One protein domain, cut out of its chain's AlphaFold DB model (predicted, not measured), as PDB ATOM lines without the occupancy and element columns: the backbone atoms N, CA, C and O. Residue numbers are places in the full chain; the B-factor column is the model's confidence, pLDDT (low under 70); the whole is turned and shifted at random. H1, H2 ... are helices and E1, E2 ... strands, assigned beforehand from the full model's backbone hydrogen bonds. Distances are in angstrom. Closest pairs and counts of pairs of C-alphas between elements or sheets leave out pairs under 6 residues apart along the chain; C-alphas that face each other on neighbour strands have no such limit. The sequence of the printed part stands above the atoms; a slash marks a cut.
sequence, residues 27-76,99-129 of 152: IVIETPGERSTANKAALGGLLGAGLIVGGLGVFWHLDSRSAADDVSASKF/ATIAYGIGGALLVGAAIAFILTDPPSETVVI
ATOM      1  N   ILE A  27     224.908 196.651 270.982       77.06
ATOM      2  CA  ILE A  27     224.695 197.917 271.677       77.06
ATOM      3  C   ILE A  27     225.711 198.897 271.098       77.06
ATOM      4  O   ILE A  27     226.910 198.779 271.348       77.06
ATOM      5  N   VAL A  28     225.226 199.849 270.303       79.94
ATOM      6  CA  VAL A  28     226.044 200.908 269.706       79.94
ATOM      7  C   VAL A  28     226.011 202.124 270.627       79.94
ATOM      8  O   VAL A  28     224.958 202.735 270.814       79.94
ATOM      9  N   ILE A  29     227.153 202.463 271.221       81.06
ATOM     10  CA  ILE A  29     227.325 203.655 272.056       81.06
ATOM     11  C   ILE A  29     228.207 204.636 271.286       81.06
ATOM     12  O   ILE A  29     229.409 204.420 271.135       81.06
ATOM     13  N   GLU A  30     227.615 205.723 270.799       84.75
ATOM     14  CA  GLU A  30     228.368 206.850 270.246       84.75
ATOM     15  C   GLU A  30     228.792 207.781 271.384       84.75
ATOM     16  O   GLU A  30     227.956 208.369 272.075       84.75
ATOM     17  N   THR A  31     230.100 207.919 271.583       86.81
ATOM     18  CA  THR A  31     230.678 208.870 272.531       86.81
ATOM     19  C   THR A  31     231.180 210.084 271.746       86.81
ATOM     20  O   THR A  31     232.072 209.943 270.903       86.81
ATOM     21  N   PRO A  32     230.615 211.287 271.963       85.94
ATOM     22  CA  PRO A  32     231.092 212.483 271.282       85.94
ATOM     23  C   PRO A  32     232.533 212.783 271.708       85.94
ATOM     24  O   PRO A  32     232.846 212.771 272.899       85.94
ATOM     25  N   GLY A  33     233.405 213.064 270.736       88.88
ATOM     26  CA  GLY A  33     234.788 213.434 271.018       88.88
ATOM     27  C   GLY A  33     234.858 214.726 271.834       88.88
ATOM     28  O   GLY A  33     234.095 215.668 271.605       88.88
ATOM     29  N   GLU A  34     235.779 214.799 272.795       92.88
ATOM     30  CA  GLU A  34     235.977 216.021 273.570       92.88
ATOM     31  C   GLU A  34     237.041 216.918 272.924       92.88
ATOM     32  O   GLU A  34     238.158 216.500 272.620       92.88
ATOM     33  N   ARG A  35     236.714 218.201 272.740       93.75
ATOM     34  CA  ARG A  35     237.682 219.190 272.259       93.75
ATOM     35  C   ARG A  35     238.710 219.503 273.354       93.75
ATOM     36  O   ARG A  35     238.335 219.803 274.489       93.75
ATOM     37  N   SER A  36     239.995 219.517 272.994       95.81
ATOM     38  CA  SER A  36     241.087 219.831 273.926       95.81
ATOM     39  C   SER A  36     240.934 221.220 274.562       95.81
ATOM     40  O   SER A  36     240.419 222.160 273.943       95.81
ATOM     41  N   THR A  37     241.420 221.382 275.796       95.88
ATOM     42  CA  THR A  37     241.400 222.671 276.515       95.88
ATOM     43  C   THR A  37     242.127 223.769 275.740       95.88
ATOM     44  O   THR A  37     241.657 224.905 275.702       95.88
ATOM     45  N   ALA A  38     243.224 223.426 275.056       95.25
ATOM     46  CA  ALA A  38     243.961 224.357 274.206       95.25
ATOM     47  C   ALA A  38     243.105 224.872 273.034       95.25
ATOM     48  O   ALA A  38     243.042 226.079 272.809       95.25
ATOM     49  N   ASN A  39     242.373 223.989 272.344       95.31
ATOM     50  CA  ASN A  39     241.483 224.390 271.249       95.31
ATOM     51  C   ASN A  39     240.313 225.239 271.760       95.31
ATOM     52  O   ASN A  39     239.972 226.249 271.149       95.31
ATOM     53  N   LYS A  40     239.719 224.869 272.905       96.19
ATOM     54  CA  LYS A  40     238.665 225.667 273.558       96.19
ATOM     55  C   LYS A  40     239.168 227.084 273.879       96.19
ATOM     56  O   LYS A  40     238.482 228.053 273.563       96.19
ATOM     57  N   ALA A  41     240.372 227.207 274.442       97.44
ATOM     58  CA  ALA A  41     240.982 228.495 274.769       97.44
ATOM     59  C   ALA A  41     241.299 229.330 273.518       97.44
ATOM     60  O   ALA A  41     240.990 230.519 273.488       97.44
ATOM     61  N   ALA A  42     241.852 228.716 272.467       96.44
ATOM     62  CA  ALA A  42     242.152 229.400 271.210       96.44
ATOM     63  C   ALA A  42     240.884 229.943 270.527       96.44
ATOM     64  O   ALA A  42     240.844 231.110 270.136       96.44
ATOM     65  N   LEU A  43     239.823 229.133 270.441       96.06
ATOM     66  CA  LEU A  43     238.536 229.552 269.875       96.06
ATOM     67  C   LEU A  43     237.887 230.664 270.704       96.06
ATOM     68  O   LEU A  43     237.419 231.654 270.144       96.06
ATOM     69  N   GLY A  44     237.903 230.527 272.034       96.19
ATOM     70  CA  GLY A  44     237.420 231.565 272.943       96.19
ATOM     71  C   GLY A  44     238.196 232.875 272.794       96.19
ATOM     72  O   GLY A  44     237.589 233.942 272.755       96.19
ATOM     73  N   GLY A  45     239.520 232.797 272.632       97.38
ATOM     74  CA  GLY A  45     240.389 233.948 272.397       97.38
ATOM     75  C   GLY A  45     240.091 234.664 271.081       97.38
ATOM     76  O   GLY A  45     239.935 235.882 271.080       97.38
ATOM     77  N   LEU A  46     239.946 233.925 269.974       95.50
ATOM     78  CA  LEU A  46     239.584 234.500 268.671       95.50
ATOM     79  C   LEU A  46     238.208 235.170 268.707       95.50
ATOM     80  O   LEU A  46     238.059 236.296 268.233       95.50
ATOM     81  N   LEU A  47     237.219 234.499 269.304       96.75
ATOM     82  CA  LEU A  47     235.872 235.039 269.457       96.75
ATOM     83  C   LEU A  47     235.889 236.318 270.307       96.75
ATOM     84  O   LEU A  47     235.337 237.338 269.901       96.75
ATOM     85  N   GLY A  48     236.568 236.286 271.458       97.06
ATOM     86  CA  GLY A  48     236.708 237.433 272.352       97.06
ATOM     87  C   GLY A  48     237.416 238.615 271.688       97.06
ATOM     88  O   GLY A  48     236.914 239.736 271.739       97.06
ATOM     89  N   ALA A  49     238.535 238.373 271.002       97.19
ATOM     90  CA  ALA A  49     239.256 239.405 270.260       97.19
ATOM     91  C   ALA A  49     238.392 240.011 269.143       97.19
ATOM     92  O   ALA A  49     238.343 241.232 269.002       97.19
ATOM     93  N   GLY A  50     237.663 239.177 268.394       96.25
ATOM     94  CA  GLY A  50     236.735 239.627 267.356       96.25
ATOM     95  C   GLY A  50     235.648 240.552 267.904       96.25
ATOM     96  O   GLY A  50     235.393 241.607 267.325       96.25
ATOM     97  N   LEU A  51     235.062 240.211 269.056       96.19
ATOM     98  CA  LEU A  51     234.056 241.045 269.721       96.19
ATOM     99  C   LEU A  51     234.631 242.370 270.234       96.19
ATOM    100  O   LEU A  51     233.993 243.407 270.061       96.19
ATOM    101  N   ILE A  52     235.831 242.365 270.821       98.06
ATOM    102  CA  ILE A  52     236.490 243.590 271.305       98.06
ATOM    103  C   ILE A  52     236.778 244.537 270.135       98.06
ATOM    104  O   ILE A  52     236.407 245.711 270.180       98.06
ATOM    105  N   VAL A  53     237.399 244.032 269.068       97.31
ATOM    106  CA  VAL A  53     237.738 244.841 267.889       97.31
ATOM    107  C   VAL A  53     236.472 245.315 267.170       97.31
ATOM    108  O   VAL A  53     236.381 246.484 266.796       97.31
ATOM    109  N   GLY A  54     235.464 244.450 267.033       94.62
ATOM    110  CA  GLY A  54     234.163 244.820 266.477       94.62
ATOM    111  C   GLY A  54     233.464 245.910 267.292       94.62
ATOM    112  O   GLY A  54     232.959 246.872 266.717       94.62
ATOM    113  N   GLY A  55     233.501 245.819 268.625       95.81
ATOM    114  CA  GLY A  55     232.963 246.837 269.532       95.81
ATOM    115  C   GLY A  55     233.658 248.195 269.393       95.81
ATOM    116  O   GLY A  55     232.985 249.223 269.332       95.81
ATOM    117  N   LEU A  56     234.989 248.214 269.252       96.25
ATOM    118  CA  LEU A  56     235.736 249.440 268.927       96.25
ATOM    119  C   LEU A  56     235.321 250.020 267.565       96.25
ATOM    120  O   LEU A  56     235.211 251.238 267.419       96.25
ATOM    121  N   GLY A  57     235.029 249.161 266.586       94.25
ATOM    122  CA  GLY A  57     234.457 249.571 265.304       94.25
ATOM    123  C   GLY A  57     233.117 250.290 265.454       94.25
ATOM    124  O   GLY A  57     232.937 251.357 264.868       94.25
ATOM    125  N   VAL A  58     232.219 249.769 266.300       97.12
ATOM    126  CA  VAL A  58     230.937 250.423 266.625       97.12
ATOM    127  C   VAL A  58     231.164 251.786 267.263       97.12
ATOM    128  O   VAL A  58     230.533 252.758 266.853       97.12
ATOM    129  N   PHE A  59     232.096 251.890 268.211       97.38
ATOM    130  CA  PHE A  59     232.426 253.165 268.846       97.38
ATOM    131  C   PHE A  59     232.857 254.229 267.822       97.38
ATOM    132  O   PHE A  59     232.272 255.312 267.778       97.38
ATOM    133  N   TRP A  60     233.821 253.923 266.946       96.69
ATOM    134  CA  TRP A  60     234.265 254.873 265.916       96.69
ATOM    135  C   TRP A  60     233.199 255.159 264.856       96.69
ATOM    136  O   TRP A  60     233.161 256.260 264.308       96.69
ATOM    137  N   HIS A  61     232.320 254.199 264.574       96.88
ATOM    138  CA  HIS A  61     231.191 254.410 263.676       96.88
ATOM    139  C   HIS A  61     230.205 255.435 264.255       96.88
ATOM    140  O   HIS A  61     229.769 256.336 263.539       96.88
ATOM    141  N   LEU A  62     229.886 255.337 265.551       96.94
ATOM    142  CA  LEU A  62     229.020 256.300 266.237       96.94
ATOM    143  C   LEU A  62     229.672 257.686 266.345       96.94
ATOM    144  O   LEU A  62     228.990 258.681 266.124       96.94
ATOM    145  N   ASP A  63     230.981 257.761 266.607       94.75
ATOM    146  CA  ASP A  63     231.728 259.031 266.615       94.75
ATOM    147  C   ASP A  63     231.707 259.718 265.237       94.75
ATOM    148  O   ASP A  63     231.448 260.915 265.139       94.75
ATOM    149  N   SER A  64     231.903 258.948 264.160       93.81
ATOM    150  CA  SER A  64     231.800 259.453 262.785       93.81
ATOM    151  C   SER A  64     230.402 259.988 262.473       93.81
ATOM    152  O   SER A  64     230.269 261.055 261.875       93.81
ATOM    153  N   ARG A  65     229.358 259.281 262.924       96.75
ATOM    154  CA  ARG A  65     227.971 259.724 262.774       96.75
ATOM    155  C   ARG A  65     227.699 261.017 263.542       96.75
ATOM    156  O   ARG A  65     227.126 261.925 262.962       96.75
ATOM    157  N   SER A  66     228.151 261.120 264.792       96.19
ATOM    158  CA  SER A  66     227.993 262.343 265.589       96.19
ATOM    159  C   SER A  66     228.643 263.548 264.909       96.19
ATOM    160  O   SER A  66     228.026 264.600 264.829       96.19
ATOM    161  N   ALA A  67     229.852 263.389 264.361       93.56
ATOM    162  CA  ALA A  67     230.521 264.463 263.626       93.56
ATOM    163  C   ALA A  67     229.754 264.867 262.351       93.56
ATOM    164  O   ALA A  67     229.697 266.045 262.007       93.56
ATOM    165  N   ALA A  68     229.145 263.905 261.653       93.44
ATOM    166  CA  ALA A  68     228.301 264.192 260.494       93.44
ATOM    167  C   ALA A  68     226.997 264.907 260.887       93.44
ATOM    168  O   ALA A  68     226.558 265.806 260.166       93.44
ATOM    169  N   ASP A  69     226.401 264.539 262.023       96.12
ATOM    170  CA  ASP A  69     225.215 265.197 262.574       96.12
ATOM    171  C   ASP A  69     225.540 266.648 262.982       96.12
ATOM    172  O   ASP A  69     224.770 267.547 262.654       96.12
ATOM    173  N   ASP A  70     226.713 266.905 263.576       92.94
ATOM    174  CA  ASP A  70     227.185 268.258 263.913       92.94
ATOM    175  C   ASP A  70     227.340 269.143 262.661       92.94
ATOM    176  O   ASP A  70     226.880 270.285 262.639       92.94
ATOM    177  N   VAL A  71     227.927 268.602 261.585       91.62
ATOM    178  CA  VAL A  71     228.067 269.299 260.289       91.62
ATOM    179  C   VAL A  71     226.719 269.473 259.580       91.62
ATOM    180  O   VAL A  71     226.538 270.415 258.819       91.62
ATOM    181  N   SER A  72     225.758 268.579 259.806       90.81
ATOM    182  CA  SER A  72     224.422 268.679 259.201       90.81
ATOM    183  C   SER A  72     223.500 269.625 259.971       90.81
ATOM    184  O   SER A  72     222.551 270.170 259.405       90.81
ATOM    185  N   ALA A  73     223.754 269.812 261.267       92.50
ATOM    186  CA  ALA A  73     223.004 270.719 262.123       92.50
ATOM    187  C   ALA A  73     223.347 272.194 261.858       92.50
ATOM    188  O   ALA A  73     222.520 273.071 262.135       92.50
ATOM    189  N   SER A  74     224.530 272.493 261.310       88.25
ATOM    190  CA  SER A  74     224.866 273.847 260.883       88.25
ATOM    191  C   SER A  74     224.017 274.244 259.670       88.25
ATOM    192  O   SER A  74     223.946 273.567 258.646       88.25
ATOM    193  N   LYS A  75     223.289 275.361 259.804       85.56
ATOM    194  CA  LYS A  75     222.449 275.880 258.718       85.56
ATOM    195  C   LYS A  75     223.337 276.258 257.540       85.56
ATOM    196  O   LYS A  75     224.354 276.916 257.724       85.56
ATOM    197  N   PHE A  76     222.905 275.918 256.329       86.50
ATOM    198  CA  PHE A  76     223.562 276.390 255.118       86.50
ATOM    199  C   PHE A  76     223.477 277.923 255.043       86.50
ATOM    200  O   PHE A  76     222.406 278.476 254.790       86.50
ATOM    201  N   ALA A  99     236.692 252.910 261.897       93.50
ATOM    202  CA  ALA A  99     235.546 252.012 262.014       93.50
ATOM    203  C   ALA A  99     235.556 250.933 260.923       93.50
ATOM    204  O   ALA A  99     235.375 249.755 261.214       93.50
ATOM    205  N   THR A 100     235.837 251.323 259.677       96.25
ATOM    206  CA  THR A 100     235.909 250.398 258.536       96.25
ATOM    207  C   THR A 100     237.002 249.348 258.736       96.25
ATOM    208  O   THR A 100     236.749 248.155 258.571       96.25
ATOM    209  N   ILE A 101     238.200 249.770 259.151       97.00
ATOM    210  CA  ILE A 101     239.315 248.858 259.445       97.00
ATOM    211  C   ILE A 101     238.954 247.916 260.598       97.00
ATOM    212  O   ILE A 101     239.164 246.708 260.498       97.00
ATOM    213  N   ALA A 102     238.377 248.449 261.674       96.19
ATOM    214  CA  ALA A 102     237.982 247.669 262.840       96.19
ATOM    215  C   ALA A 102     236.923 246.616 262.498       96.19
ATOM    216  O   ALA A 102     237.057 245.465 262.902       96.19
ATOM    217  N   TYR A 103     235.915 246.961 261.698       95.00
ATOM    218  CA  TYR A 103     234.940 245.983 261.217       95.00
ATOM    219  C   TYR A 103     235.560 244.943 260.290       95.00
ATOM    220  O   TYR A 103     235.209 243.771 260.396       95.00
ATOM    221  N   GLY A 104     236.504 245.336 259.431       96.81
ATOM    222  CA  GLY A 104     237.245 244.396 258.593       96.81
ATOM    223  C   GLY A 104     238.001 243.358 259.426       96.81
ATOM    224  O   GLY A 104     237.823 242.157 259.230       96.81
ATOM    225  N   ILE A 105     238.791 243.811 260.404       97.06
ATOM    226  CA  ILE A 105     239.573 242.930 261.285       97.06
ATOM    227  C   ILE A 105     238.652 242.105 262.193       97.06
ATOM    228  O   ILE A 105     238.799 240.888 262.274       97.06
ATOM    229  N   GLY A 106     237.682 242.742 262.854       94.75
ATOM    230  CA  GLY A 106     236.735 242.070 263.745       94.75
ATOM    231  C   GLY A 106     235.906 241.014 263.012       94.75
ATOM    232  O   GLY A 106     235.791 239.884 263.482       94.75
ATOM    233  N   GLY A 107     235.406 241.336 261.817       93.94
ATOM    234  CA  GLY A 107     234.696 240.393 260.955       93.94
ATOM    235  C   GLY A 107     235.572 239.214 260.533       93.94
ATOM    236  O   GLY A 107     235.149 238.066 260.662       93.94
ATOM    237  N   ALA A 108     236.814 239.473 260.110       97.31
ATOM    238  CA  ALA A 108     237.760 238.418 259.747       97.31
ATOM    239  C   ALA A 108     238.074 237.480 260.925       97.31
ATOM    240  O   ALA A 108     238.131 236.267 260.735       97.31
ATOM    241  N   LEU A 109     238.215 238.010 262.146       96.94
ATOM    242  CA  LEU A 109     238.429 237.205 263.354       96.94
ATOM    243  C   LEU A 109     237.232 236.302 263.670       96.94
ATOM    244  O   LEU A 109     237.427 235.131 263.985       96.94
ATOM    245  N   LEU A 110     236.003 236.811 263.553       95.75
ATOM    246  CA  LEU A 110     234.792 236.017 263.793       95.75
ATOM    247  C   LEU A 110     234.617 234.909 262.744       95.75
ATOM    248  O   LEU A 110     234.320 233.768 263.098       95.75
ATOM    249  N   VAL A 111     234.852 235.218 261.464       97.00
ATOM    250  CA  VAL A 111     234.833 234.217 260.384       97.00
ATOM    251  C   VAL A 111     235.938 233.181 260.597       97.00
ATOM    252  O   VAL A 111     235.683 231.981 260.505       97.00
ATOM    253  N   GLY A 112     237.145 233.622 260.951       96.25
ATOM    254  CA  GLY A 112     238.265 232.744 261.281       96.25
ATOM    255  C   GLY A 112     237.961 231.823 262.463       96.25
ATOM    256  O   GLY A 112     238.244 230.630 262.388       96.25
ATOM    257  N   ALA A 113     237.316 232.333 263.517       96.31
ATOM    258  CA  ALA A 113     236.878 231.533 264.659       96.31
ATOM    259  C   ALA A 113     235.857 230.457 264.252       96.31
ATOM    260  O   ALA A 113     235.960 229.319 264.706       96.31
ATOM    261  N   ALA A 114     234.908 230.783 263.369       96.06
ATOM    262  CA  ALA A 114     233.934 229.819 262.857       96.06
ATOM    263  C   ALA A 114     234.595 228.723 262.005       96.06
ATOM    264  O   ALA A 114     234.319 227.541 262.199       96.06
ATOM    265  N   ILE A 115     235.515 229.098 261.107       97.31
ATOM    266  CA  ILE A 115     236.292 228.140 260.306       97.31
ATOM    267  C   ILE A 115     237.120 227.236 261.225       97.31
ATOM    268  O   ILE A 115     237.072 226.015 261.098       97.31
ATOM    269  N   ALA A 116     237.837 227.816 262.189       95.88
ATOM    270  CA  ALA A 116     238.634 227.062 263.149       95.88
ATOM    271  C   ALA A 116     237.770 226.113 263.990       95.88
ATOM    272  O   ALA A 116     238.191 224.990 264.259       95.88
ATOM    273  N   PHE A 117     236.556 226.516 264.374       96.06
ATOM    274  CA  PHE A 117     235.626 225.658 265.109       96.06
ATOM    275  C   PHE A 117     235.263 224.404 264.303       96.06
ATOM    276  O   PHE A 117     235.297 223.307 264.853       96.06
ATOM    277  N   ILE A 118     234.969 224.562 263.009       96.06
ATOM    278  CA  ILE A 118     234.633 223.449 262.105       96.06
ATOM    279  C   ILE A 118     235.844 222.534 261.898       96.06
ATOM    280  O   ILE A 118     235.727 221.319 261.987       96.06
ATOM    281  N   LEU A 119     237.024 223.110 261.652       96.56
ATOM    282  CA  LEU A 119     238.241 222.337 261.385       96.56
ATOM    283  C   LEU A 119     238.780 221.597 262.615       96.56
ATOM    284  O   LEU A 119     239.541 220.645 262.472       96.56
ATOM    285  N   THR A 120     238.416 222.039 263.818       94.88
ATOM    286  CA  THR A 120     238.854 221.435 265.086       94.88
ATOM    287  C   THR A 120     237.746 220.636 265.767       94.88
ATOM    288  O   THR A 120     237.761 220.472 266.994       94.88
ATOM    289  N   ASP A 121     236.752 220.180 265.004       94.06
ATOM    290  CA  ASP A 121     235.707 219.301 265.516       94.06
ATOM    291  C   ASP A 121     236.286 217.903 265.793       94.06
ATOM    292  O   ASP A 121     236.861 217.286 264.891       94.06
ATOM    293  N   PRO A 122     236.244 217.421 267.048       92.31
ATOM    294  CA  PRO A 122     236.811 216.125 267.387       92.31
ATOM    295  C   PRO A 122     235.942 214.992 266.810       92.31
ATOM    296  O   PRO A 122     234.713 215.083 266.851       92.31
ATOM    297  N   PRO A 123     236.550 213.904 266.304       88.75
ATOM    298  CA  PRO A 123     235.792 212.763 265.807       88.75
ATOM    299  C   PRO A 123     235.005 212.099 266.944       88.75
ATOM    300  O   PRO A 123     235.494 211.990 268.069       88.75
ATOM    301  N   SER A 124     233.789 211.641 266.650       89.25
ATOM    302  CA  SER A 124     233.015 210.787 267.553       89.25
ATOM    303  C   SER A 124     233.553 209.359 267.525       89.25
ATOM    304  O   SER A 124     233.801 208.810 266.449       89.25
ATOM    305  N   GLU A 125     233.686 208.739 268.692       82.75
ATOM    306  CA  GLU A 125     234.063 207.333 268.814       82.75
ATOM    307  C   GLU A 125     232.800 206.480 268.963       82.75
ATOM    308  O   GLU A 125     231.920 206.787 269.768       82.75
ATOM    309  N   THR A 126     232.677 205.421 268.163       83.62
ATOM    310  CA  THR A 126     231.560 204.474 268.254       83.62
ATOM    311  C   THR A 126     232.057 203.177 268.866       83.62
ATOM    312  O   THR A 126     232.839 202.456 268.250       83.62
ATOM    313  N   VAL A 127     231.592 202.869 270.074       78.81
ATOM    314  CA  VAL A 127     231.886 201.605 270.747       78.81
ATOM    315  C   VAL A 127     230.721 200.657 270.495       78.81
ATOM    316  O   VAL A 127     229.592 200.917 270.913       78.81
ATOM    317  N   VAL A 128     230.994 199.558 269.791       82.75
ATOM    318  CA  VAL A 128     230.022 198.487 269.551       82.75
ATOM    319  C   VAL A 128     230.277 197.377 270.560       82.75
ATOM    320  O   VAL A 128     231.332 196.743 270.546       82.75
ATOM    321  N   ILE A 129     229.321 197.154 271.457       76.50
ATOM    322  CA  ILE A 129     229.366 196.053 272.417       76.50
ATOM    323  C   ILE A 129     228.551 194.900 271.832       76.50
ATOM    324  O   ILE A 129     227.320 194.960 271.809       76.50
TER     325      ILE A 129
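What this domain is: This is residues 27 to 76 and 99 to 129 of the 152 residues of an uncharacterized protein of Deltaproteobacteria bacterium (UniProt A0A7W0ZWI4). Two long helices, H1 and H2, lie side by side and run opposite ways, and a small two-stranded ribbon of E1 and E2 continues the rod at the end where H1 begins and H2 ends. H1 is much the longer helix, and residues 65 to 76, of which 65 to 73 belong to H1, stick out alone at the other end. The printed part has 81 residues, with the order E1, H1, H2, E2 along the chain; the sheet, E1 - E2, is antiparallel and the class is mostly helix. The whole is extended, with a radius of gyration of the C-alphas of 21.6 A and spans of 82 by 22 by 13 A.

How they stand to each other: E1, residues 27 to 31, and E2, residues 125 to 129, are antiparallel neighbours at 160 degrees between their directions. N 29 and O 127 are 2.9 A apart and N 31 and O 125 are 2.8 A apart, both within hydrogen-bond range. H1, residues 37 to 73, and H2, residues 99 to 119, touch, and their closest C-alphas, those of Gly 57 and Ala 99, are 4.2 A apart. They run opposite ways at a shallow tilt of 23 degrees. In H1 and H2 every O i to N i+4 pair is within hydrogen-bond range. E1 and H2 are apart, and so are H1 and E2.

Where its parts are: E1 measures 12.5 A from first to last C-alpha and begins at C-alpha 27, (224.695, 197.917, 271.677). E2 measures 12.7 A and ends at C-alpha 129, (229.366, 196.053, 272.417). H1 measures 53.4 A and ends at C-alpha 73, (223.004, 270.719, 262.123). H2 measures 29.8 A.

The domain as a whole: The two C-alphas farthest apart, those of Phe 76 and Ile 129, are 82.4 A from each other. Residues 77 to 98 are not printed, and C-alphas 76 and 99 are 28.0 A apart across this cut. The links E1 to H1 and H2 to E2 are tight. The mean pLDDT of the printed part is 93.2, and no printed residue is under 70.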